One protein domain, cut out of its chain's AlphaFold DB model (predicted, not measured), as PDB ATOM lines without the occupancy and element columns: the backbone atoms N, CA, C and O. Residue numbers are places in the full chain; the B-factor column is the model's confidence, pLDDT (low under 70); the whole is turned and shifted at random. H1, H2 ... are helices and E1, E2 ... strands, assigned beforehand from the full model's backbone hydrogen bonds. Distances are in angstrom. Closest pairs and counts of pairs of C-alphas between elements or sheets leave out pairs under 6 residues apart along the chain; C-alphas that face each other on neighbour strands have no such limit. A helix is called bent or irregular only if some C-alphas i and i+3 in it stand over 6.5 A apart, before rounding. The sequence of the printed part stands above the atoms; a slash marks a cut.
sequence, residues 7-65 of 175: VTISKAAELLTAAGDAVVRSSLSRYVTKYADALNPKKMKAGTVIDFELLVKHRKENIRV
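This is residues 7 to 65 of the 175 residues of an uncharacterized protein of Beijerinckia indica subsp. indica (strain ATCC 9039 / DSM 1715 / NCIMB 8712) (UniProt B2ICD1). What shape do these atoms make? H1 and H2 pack together at a steep angle on one side of a path that runs from the hairpin of E1 and E2 into H4, turning where E2 ends and H4 begins with no residue between them, and the hairpin and the end of H4 make the two ends of the long axis. Residues 7 to 8 pair with E2, beside H1. What is it built of? The printed part has 59 residues, with four named helices and two named strands in the order H1 H2 H3 E1 E2 H4; the sheet E1 - E2 is antiparallel and the class is mostly helix. It is compact, with a radius of gyration of the C-alphas of 10.6 A and spans of 33 by 24 by 19 A.

Where do the first helices lie? H1, residues 9 to 18, begins with C-alpha 9 at (29.079, 39.143, -7.303) and measures 14.2 A from first to last C-alpha. H2, residues 25 to 34, measures 14.3 A, and H3, residues 36 to 39, 5.1 A. What follows? E1, residues 42 to 44, measures 6.4 A and E2, residues 47 to 51, 13.5 A. H4, residues 52 to 65, measures 21.1 A, ends with C-alpha 65 at (39.404, 20.485, -13.969), and is irregular: C-alphas 61 and 64 are 7.3 A apart.

What does H1 touch? It touches H2 at a steep tilt of 66 degrees, opposite ways; the closest C-alphas, of Ala 13 and Arg 25, are 5.7 A apart. How do the strands pair? E1 and E2 form an antiparallel hairpin, with N 42 and O 49 within hydrogen-bond range at 2.9 A. Are the helix backbones complete? Every O i to N i+4 pair is within range in H1 and H2, and 8 of 10 in H4; H3 is too short for such a pair.

How far does it reach? The two C-alphas farthest apart, of Lys 45 and Arg 64, are 34.0 A apart. Is anything broken or uncertain? The printed part has no cut and no long link; pLDDT is under 70 at residue 46 and residues 63 to 65.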
ATOM      1  N   VAL A   7      24.375  37.204  -1.755       85.88
ATOM      2  CA  VAL A   7      25.406  38.246  -1.873       85.88
ATOM      3  C   VAL A   7      25.600  38.662  -3.328       85.88
ATOM      4  O   VAL A   7      25.421  37.869  -4.250       85.88
ATOM      5  N   THR A   8      25.979  39.919  -3.558       87.50
ATOM      6  CA  THR A   8      26.322  40.399  -4.906       87.50
ATOM      7  C   THR A   8      27.629  39.770  -5.391       87.50
ATOM      8  O   THR A   8      28.490  39.426  -4.585       87.50
ATOM      9  N   ILE A   9      27.832  39.681  -6.713       84.19
ATOM     10  CA  ILE A   9      29.079  39.143  -7.303       84.19
ATOM     11  C   ILE A   9      30.330  39.850  -6.756       84.19
ATOM     12  O   ILE A   9      31.333  39.200  -6.472       84.19
ATOM     13  N   SER A  10      30.282  41.176  -6.590       85.38
ATOM     14  CA  SER A  10      31.408  41.935  -6.030       85.38
ATOM     15  C   SER A  10      31.694  41.523  -4.585       85.38
ATOM     16  O   SER A  10      32.844  41.274  -4.237       85.38
ATOM     17  N   LYS A  11      30.646  41.371  -3.763       84.44
ATOM     18  CA  LYS A  11      30.794  40.973  -2.362       84.44
ATOM     19  C   LYS A  11      31.225  39.516  -2.215       84.44
ATOM     20  O   LYS A  11      32.030  39.206  -1.346       84.44
ATOM     21  N   ALA A  12      30.744  38.635  -3.088       84.56
ATOM     22  CA  ALA A  12      31.182  37.248  -3.151       84.56
ATOM     23  C   ALA A  12      32.684  37.142  -3.459       84.56
ATOM     24  O   ALA A  12      33.370  36.353  -2.822       84.56
ATOM     25  N   ALA A  13      33.209  37.957  -4.381       84.12
ATOM     26  CA  ALA A  13      34.636  37.972  -4.709       84.12
ATOM     27  C   ALA A  13      35.508  38.422  -3.522       84.12
ATOM     28  O   ALA A  13      36.535  37.803  -3.245       84.12
ATOM     29  N   GLU A  14      35.077  39.450  -2.784       85.69
ATOM     30  CA  GLU A  14      35.752  39.889  -1.553       85.69
ATOM     31  C   GLU A  14      35.751  38.793  -0.481       85.69
ATOM     32  O   GLU A  14      36.785  38.525   0.126       85.69
ATOM     33  N   LEU A  15      34.604  38.140  -0.264       84.56
ATOM     34  CA  LEU A  15      34.462  37.087   0.742       84.56
ATOM     35  C   LEU A  15      35.263  35.827   0.383       84.56
ATOM     36  O   LEU A  15      35.875  35.231   1.266       84.56
ATOM     37  N   LEU A  16      35.309  35.445  -0.897       82.69
ATOM     38  CA  LEU A  16      36.155  34.347  -1.379       82.69
ATOM     39  C   LEU A  16      37.639  34.667  -1.183       82.69
ATOM     40  O   LEU A  16      38.377  33.836  -0.656       82.69
ATOM     41  N   THR A  17      38.050  35.895  -1.509       82.56
ATOM     42  CA  THR A  17      39.437  36.343  -1.335       82.56
ATOM     43  C   THR A  17      39.829  36.367   0.145       82.56
ATOM     44  O   THR A  17      40.906  35.893   0.498       82.56
ATOM     45  N   ALA A  18      38.938  36.828   1.030       81.50
ATOM     46  CA  ALA A  18      39.146  36.787   2.480       81.50
ATOM     47  C   ALA A  18      39.204  35.353   3.042       81.50
ATOM     48  O   ALA A  18      39.864  35.115   4.051       81.50
ATOM     49  N   ALA A  19      38.546  34.395   2.384       76.69
ATOM     50  CA  ALA A  19      38.584  32.973   2.722       76.69
ATOM     51  C   ALA A  19      39.777  32.216   2.096       76.69
ATOM     52  O   ALA A  19      39.886  31.003   2.283       76.69
ATOM     53  N   GLY A  20      40.666  32.908   1.369       75.19
ATOM     54  CA  GLY A  20      41.873  32.338   0.760       75.19
ATOM     55  C   GLY A  20      41.731  31.872  -0.697       75.19
ATOM     56  O   GLY A  20      42.698  31.354  -1.248       75.19
ATOM     57  N   ASP A  21      40.575  32.066  -1.343       75.75
ATOM     58  CA  ASP A  21      40.373  31.848  -2.788       75.75
ATOM     59  C   ASP A  21      40.442  33.205  -3.511       75.75
ATOM     60  O   ASP A  21      39.454  33.937  -3.595       75.75
ATOM     61  N   ALA A  22      41.634  33.580  -3.987       76.56
ATOM     62  CA  ALA A  22      41.863  34.864  -4.650       76.56
ATOM     63  C   ALA A  22      41.186  34.900  -6.031       76.56
ATOM     64  O   ALA A  22      41.702  34.366  -7.015       76.56
ATOM     65  N   VAL A  23      40.026  35.558  -6.122       78.75
ATOM     66  CA  VAL A  23      39.223  35.611  -7.352       78.75
ATOM     67  C   VAL A  23      38.875  37.044  -7.723       78.75
ATOM     68  O   VAL A  23      38.297  37.799  -6.945       78.75
ATOM     69  N   VAL A  24      39.146  37.400  -8.978       80.56
ATOM     70  CA  VAL A  24      38.762  38.698  -9.541       80.56
ATOM     71  C   VAL A  24      37.288  38.684  -9.959       80.56
ATOM     72  O   VAL A  24      36.789  37.716 -10.537       80.56
ATOM     73  N   ARG A  25      36.585  39.799  -9.726       81.31
ATOM     74  CA  ARG A  25      35.152  39.989 -10.026       81.31
ATOM     75  C   ARG A  25      34.739  39.540 -11.437       81.31
ATOM     76  O   ARG A  25      33.681  38.935 -11.601       81.31
ATOM     77  N   SER A  26      35.540  39.846 -12.457       80.19
ATOM     78  CA  SER A  26      35.261  39.489 -13.857       80.19
ATOM     79  C   SER A  26      35.301  37.977 -14.089       80.19
ATOM     80  O   SER A  26      34.415  37.431 -14.748       80.19
ATOM     81  N   SER A  27      36.279  37.293 -13.494       78.81
ATOM     82  CA  SER A  27      36.401  35.835 -13.521       78.81
ATOM     83  C   SER A  27      35.231  35.170 -12.802       78.81
ATOM     84  O   SER A  27      34.649  34.220 -13.325       78.81
ATOM     85  N   LEU A  28      34.810  35.724 -11.658       82.88
ATOM     86  CA  LEU A  28      33.650  35.216 -10.929       82.88
ATOM     87  C   LEU A  28      32.344  35.397 -11.717       82.88
ATOM     88  O   LEU A  28      31.531  34.484 -11.777       82.88
ATOM     89  N   SER A  29      32.165  36.537 -12.388       83.31
ATOM     90  CA  SER A  29      31.001  36.798 -13.246       83.31
ATOM     91  C   SER A  29      30.891  35.806 -14.414       83.31
ATOM     92  O   SER A  29      29.811  35.279 -14.704       83.31
ATOM     93  N   ARG A  30      32.024  35.486 -15.056       81.81
ATOM     94  CA  ARG A  30      32.085  34.473 -16.123       81.81
ATOM     95  C   ARG A  30      31.761  33.081 -15.593       81.81
ATOM     96  O   ARG A  30      30.965  32.374 -16.202       81.81
ATOM     97  N   TYR A  31      32.332  32.720 -14.447       83.88
ATOM     98  CA  TYR A  31      32.079  31.440 -13.792       83.88
ATOM     99  C   TYR A  31      30.594  31.265 -13.446       83.88
ATOM    100  O   TYR A  31      29.997  30.243 -13.763       83.88
ATOM    101  N   VAL A  32      29.965  32.297 -12.881       85.12
ATOM    102  CA  VAL A  32      28.537  32.271 -12.533       85.12
ATOM    103  C   VAL A  32      27.657  32.147 -13.772       85.12
ATOM    104  O   VAL A  32      26.696  31.389 -13.755       85.12
ATOM    105  N   THR A  33      27.991  32.854 -14.853       85.44
ATOM    106  CA  THR A  33      27.267  32.731 -16.128       85.44
ATOM    107  C   THR A  33      27.388  31.319 -16.708       85.44
ATOM    108  O   THR A  33      26.409  30.771 -17.197       85.44
ATOM    109  N   LYS A  34      28.579  30.713 -16.625       82.12
ATOM    110  CA  LYS A  34      28.851  29.360 -17.130       82.12
ATOM    111  C   LYS A  34      28.109  28.270 -16.349       82.12
ATOM    112  O   LYS A  34      27.716  27.273 -16.940       82.12
ATOM    113  N   TYR A  35      27.916  28.465 -15.046       84.19
ATOM    114  CA  TYR A  35      27.233  27.523 -14.154       84.19
ATOM    115  C   TYR A  35      25.899  28.081 -13.640       84.19
ATOM    116  O   TYR A  35      25.504  27.821 -12.502       84.19
ATOM    117  N   ALA A  36      25.208  28.868 -14.471       82.38
ATOM    118  CA  ALA A  36      23.975  29.554 -14.089       82.38
ATOM    119  C   ALA A  36      22.871  28.577 -13.657       82.38
ATOM    120  O   ALA A  36      22.166  28.856 -12.690       82.38
ATOM    121  N   ASP A  37      22.790  27.411 -14.302       79.94
ATOM    122  CA  ASP A  37      21.802  26.370 -13.988       79.94
ATOM    123  C   ASP A  37      21.994  25.784 -12.581       79.94
ATOM    124  O   ASP A  37      21.025  25.470 -11.894       79.94
ATOM    125  N   ALA A  38      23.245  25.682 -12.121       81.12
ATOM    126  CA  ALA A  38      23.577  25.150 -10.801       81.12
ATOM    127  C   ALA A  38      23.524  26.227  -9.707       81.12
ATOM    128  O   ALA A  38      23.099  25.950  -8.589       81.12
ATOM    129  N   LEU A  39      23.959  27.452 -10.022       81.31
ATOM    130  CA  LEU A  39      24.116  28.547  -9.055       81.31
ATOM    131  C   LEU A  39      22.870  29.438  -8.912       81.31
ATOM    132  O   LEU A  39      22.815  30.261  -7.998       81.31
ATOM    133  N   ASN A  40      21.900  29.292  -9.820       80.88
ATOM    134  CA  ASN A  40      20.624  30.008  -9.886       80.88
ATOM    135  C   ASN A  40      20.719  31.514  -9.528       80.88
ATOM    136  O   ASN A  40      20.116  31.975  -8.549       80.88
ATOM    137  N   PRO A  41      21.510  32.298 -10.285       84.69
ATOM    138  CA  PRO A  41      21.740  33.707  -9.992       84.69
ATOM    139  C   PRO A  41      20.451  34.528 -10.136       84.69
ATOM    140  O   PRO A  41      19.794  34.508 -11.177       84.69
ATOM    141  N   LYS A  42      20.115  35.332  -9.122       84.00
ATOM    142  CA  LYS A  42      18.939  36.217  -9.149       84.00
ATOM    143  C   LYS A  42      19.347  37.636  -9.527       84.00
ATOM    144  O   LYS A  42      20.285  38.196  -8.964       84.00
ATOM    145  N   LYS A  43      18.626  38.260 -10.462       83.00
ATOM    146  CA  LYS A  43      18.820  39.677 -10.804       83.00
ATOM    147  C   LYS A  43      18.007  40.549  -9.847       83.00
ATOM    148  O   LYS A  43      16.786  40.438  -9.804       83.00
ATOM    149  N   MET A  44      18.673  41.421  -9.097       78.94
ATOM    150  CA  MET A  44      18.037  42.450  -8.268       78.94
ATOM    151  C   MET A  44      18.418  43.850  -8.762       78.94
ATOM    152  O   MET A  44      19.349  44.005  -9.551       78.94
ATOM    153  N   LYS A  45      17.729  44.895  -8.276       71.12
ATOM    154  CA  LYS A  45      18.009  46.301  -8.643       71.12
ATOM    155  C   LYS A  45      19.466  46.723  -8.372       71.12
ATOM    156  O   LYS A  45      19.978  47.596  -9.057       71.12
ATOM    157  N   ALA A  46      20.138  46.073  -7.416       68.31
ATOM    158  CA  ALA A  46      21.539  46.310  -7.058       68.31
ATOM    159  C   ALA A  46      22.553  45.419  -7.817       68.31
ATOM    160  O   ALA A  46      23.749  45.457  -7.524       68.31
ATOM    161  N   GLY A  47      22.097  44.604  -8.777       76.25
ATOM    162  CA  GLY A  47      22.922  43.680  -9.562       76.25
ATOM    163  C   GLY A  47      22.569  42.205  -9.346       76.25
ATOM    164  O   GLY A  47      21.563  41.861  -8.725       76.25
ATOM    165  N   THR A  48      23.397  41.315  -9.895       83.62
ATOM    166  CA  THR A  48      23.224  39.862  -9.761       83.62
ATOM    167  C   THR A  48      23.657  39.396  -8.373       83.62
ATOM    168  O   THR A  48      24.796  39.647  -7.963       83.62
ATOM    169  N   VAL A  49      22.757  38.705  -7.674       86.06
ATOM    170  CA  VAL A  49      22.999  38.087  -6.367       86.06
ATOM    171  C   VAL A  49      22.991  36.567  -6.473       86.06
ATOM    172  O   VAL A  49      22.234  35.991  -7.257       86.06
ATOM    173  N   ILE A  50      23.857  35.926  -5.699       86.06
ATOM    174  CA  ILE A  50      24.077  34.476  -5.696       86.06
ATOM    175  C   ILE A  50      24.156  34.016  -4.243       86.06
ATOM    176  O   ILE A  50      24.565  34.780  -3.367       86.06
ATOM    177  N   ASP A  51      23.764  32.773  -3.989       87.12
ATOM    178  CA  ASP A  51      23.987  32.128  -2.699       87.12
ATOM    179  C   ASP A  51      25.485  31.835  -2.511       87.12
ATOM    180  O   ASP A  51      26.102  31.107  -3.298       87.12
ATOM    181  N   PHE A  52      26.081  32.445  -1.486       83.88
ATOM    182  CA  PHE A  52      27.514  32.341  -1.230       83.88
ATOM    183  C   PHE A  52      27.956  30.908  -0.906       83.88
ATOM    184  O   PHE A  52      28.999  30.462  -1.385       83.88
ATOM    185  N   GLU A  53      27.166  30.164  -0.137       83.94
ATOM    186  CA  GLU A  53      27.529  28.817   0.314       83.94
ATOM    187  C   GLU A  53      27.517  27.830  -0.849       83.94
ATOM    188  O   GLU A  53      28.426  27.013  -1.028       83.94
ATOM    189  N   LEU A  54      26.498  27.958  -1.695       84.12
ATOM    190  CA  LEU A  54      26.351  27.134  -2.882       84.12
ATOM    191  C   LEU A  54      27.475  27.411  -3.898       84.12
ATOM    192  O   LEU A  54      28.020  26.477  -4.491       84.12
ATOM    193  N   LEU A  55      27.906  28.671  -4.018       84.88
ATOM    194  CA  LEU A  55      29.067  29.068  -4.817       84.88
ATOM    195  C   LEU A  55      30.378  28.462  -4.290       84.88
ATOM    196  O   LEU A  55      31.155  27.924  -5.080       84.88
ATOM    197  N   VAL A  56      30.629  28.521  -2.978       85.88
ATOM    198  CA  VAL A  56      31.837  27.941  -2.357       85.88
ATOM    199  C   VAL A  56      31.882  26.429  -2.571       85.88
ATOM    200  O   VAL A  56      32.926  25.891  -2.954       85.88
ATOM    201  N   LYS A  57      30.755  25.735  -2.365       84.12
ATOM    202  CA  LYS A  57      30.654  24.285  -2.569       84.12
ATOM    203  C   LYS A  57      30.940  23.902  -4.024       84.12
ATOM    204  O   LYS A  57      31.815  23.079  -4.280       84.12
ATOM    205  N   HIS A  58      30.283  24.570  -4.970       84.69
ATOM    206  CA  HIS A  58      30.440  24.293  -6.397       84.69
ATOM    207  C   HIS A  58      31.866  24.584  -6.902       84.69
ATOM    208  O   HIS A  58      32.405  23.859  -7.742       84.69
ATOM    209  N   ARG A  59      32.519  25.625  -6.368       82.69
ATOM    210  CA  ARG A  59      33.912  25.957  -6.701       82.69
ATOM    211  C   ARG A  59      34.901  24.910  -6.193       82.69
ATOM    212  O   ARG A  59      35.778  24.509  -6.956       82.69
ATOM    213  N   LYS A  60      34.732  24.405  -4.966       80.25
ATOM    214  CA  LYS A  60      35.579  23.325  -4.420       80.25
ATOM    215  C   LYS A  60      35.562  22.065  -5.291       80.25
ATOM    216  O   LYS A  60      36.587  21.398  -5.405       80.25
ATOM    217  N   GLU A  61      34.430  21.765  -5.921       77.25
ATOM    218  CA  GLU A  61      34.258  20.590  -6.784       77.25
ATOM    219  C   GLU A  61      34.853  20.793  -8.195       77.25
ATOM    220  O   GLU A  61      35.398  19.855  -8.772       77.25
ATOM    221  N   ASN A  62      34.824  22.016  -8.741       70.62
ATOM    222  CA  ASN A  62      35.140  22.267 -10.157       70.62
ATOM    223  C   ASN A  62      36.529  22.872 -10.449       70.62
ATOM    224  O   ASN A  62      36.999  22.774 -11.583       70.62
ATOM    225  N   ILE A  63      37.212  23.486  -9.475       64.50
ATOM    226  CA  ILE A  63      38.490  24.196  -9.718       64.50
ATOM    227  C   ILE A  63      39.614  23.262 -10.219       64.50
ATOM    228  O   ILE A  63      40.490  23.697 -10.955       64.50
ATOM    229  N   ARG A  64      39.570  21.955  -9.922       55.38
ATOM    230  CA  ARG A  64      40.624  20.997 -10.325       55.38
ATOM    231  C   ARG A  64      40.614  20.592 -11.810       55.38
ATOM    232  O   ARG A  64      41.525  19.891 -12.241       55.38
ATOM    233  N   VAL A  65      39.607  20.987 -12.593       53.50
ATOM    234  CA  VAL A  65      39.404  20.485 -13.969       53.50
ATOM    235  C   VAL A  65      39.865  21.474 -15.051       53.50
ATOM    236  O   VAL A  65      40.150  21.058 -16.174       53.50
TER     237      VAL A  65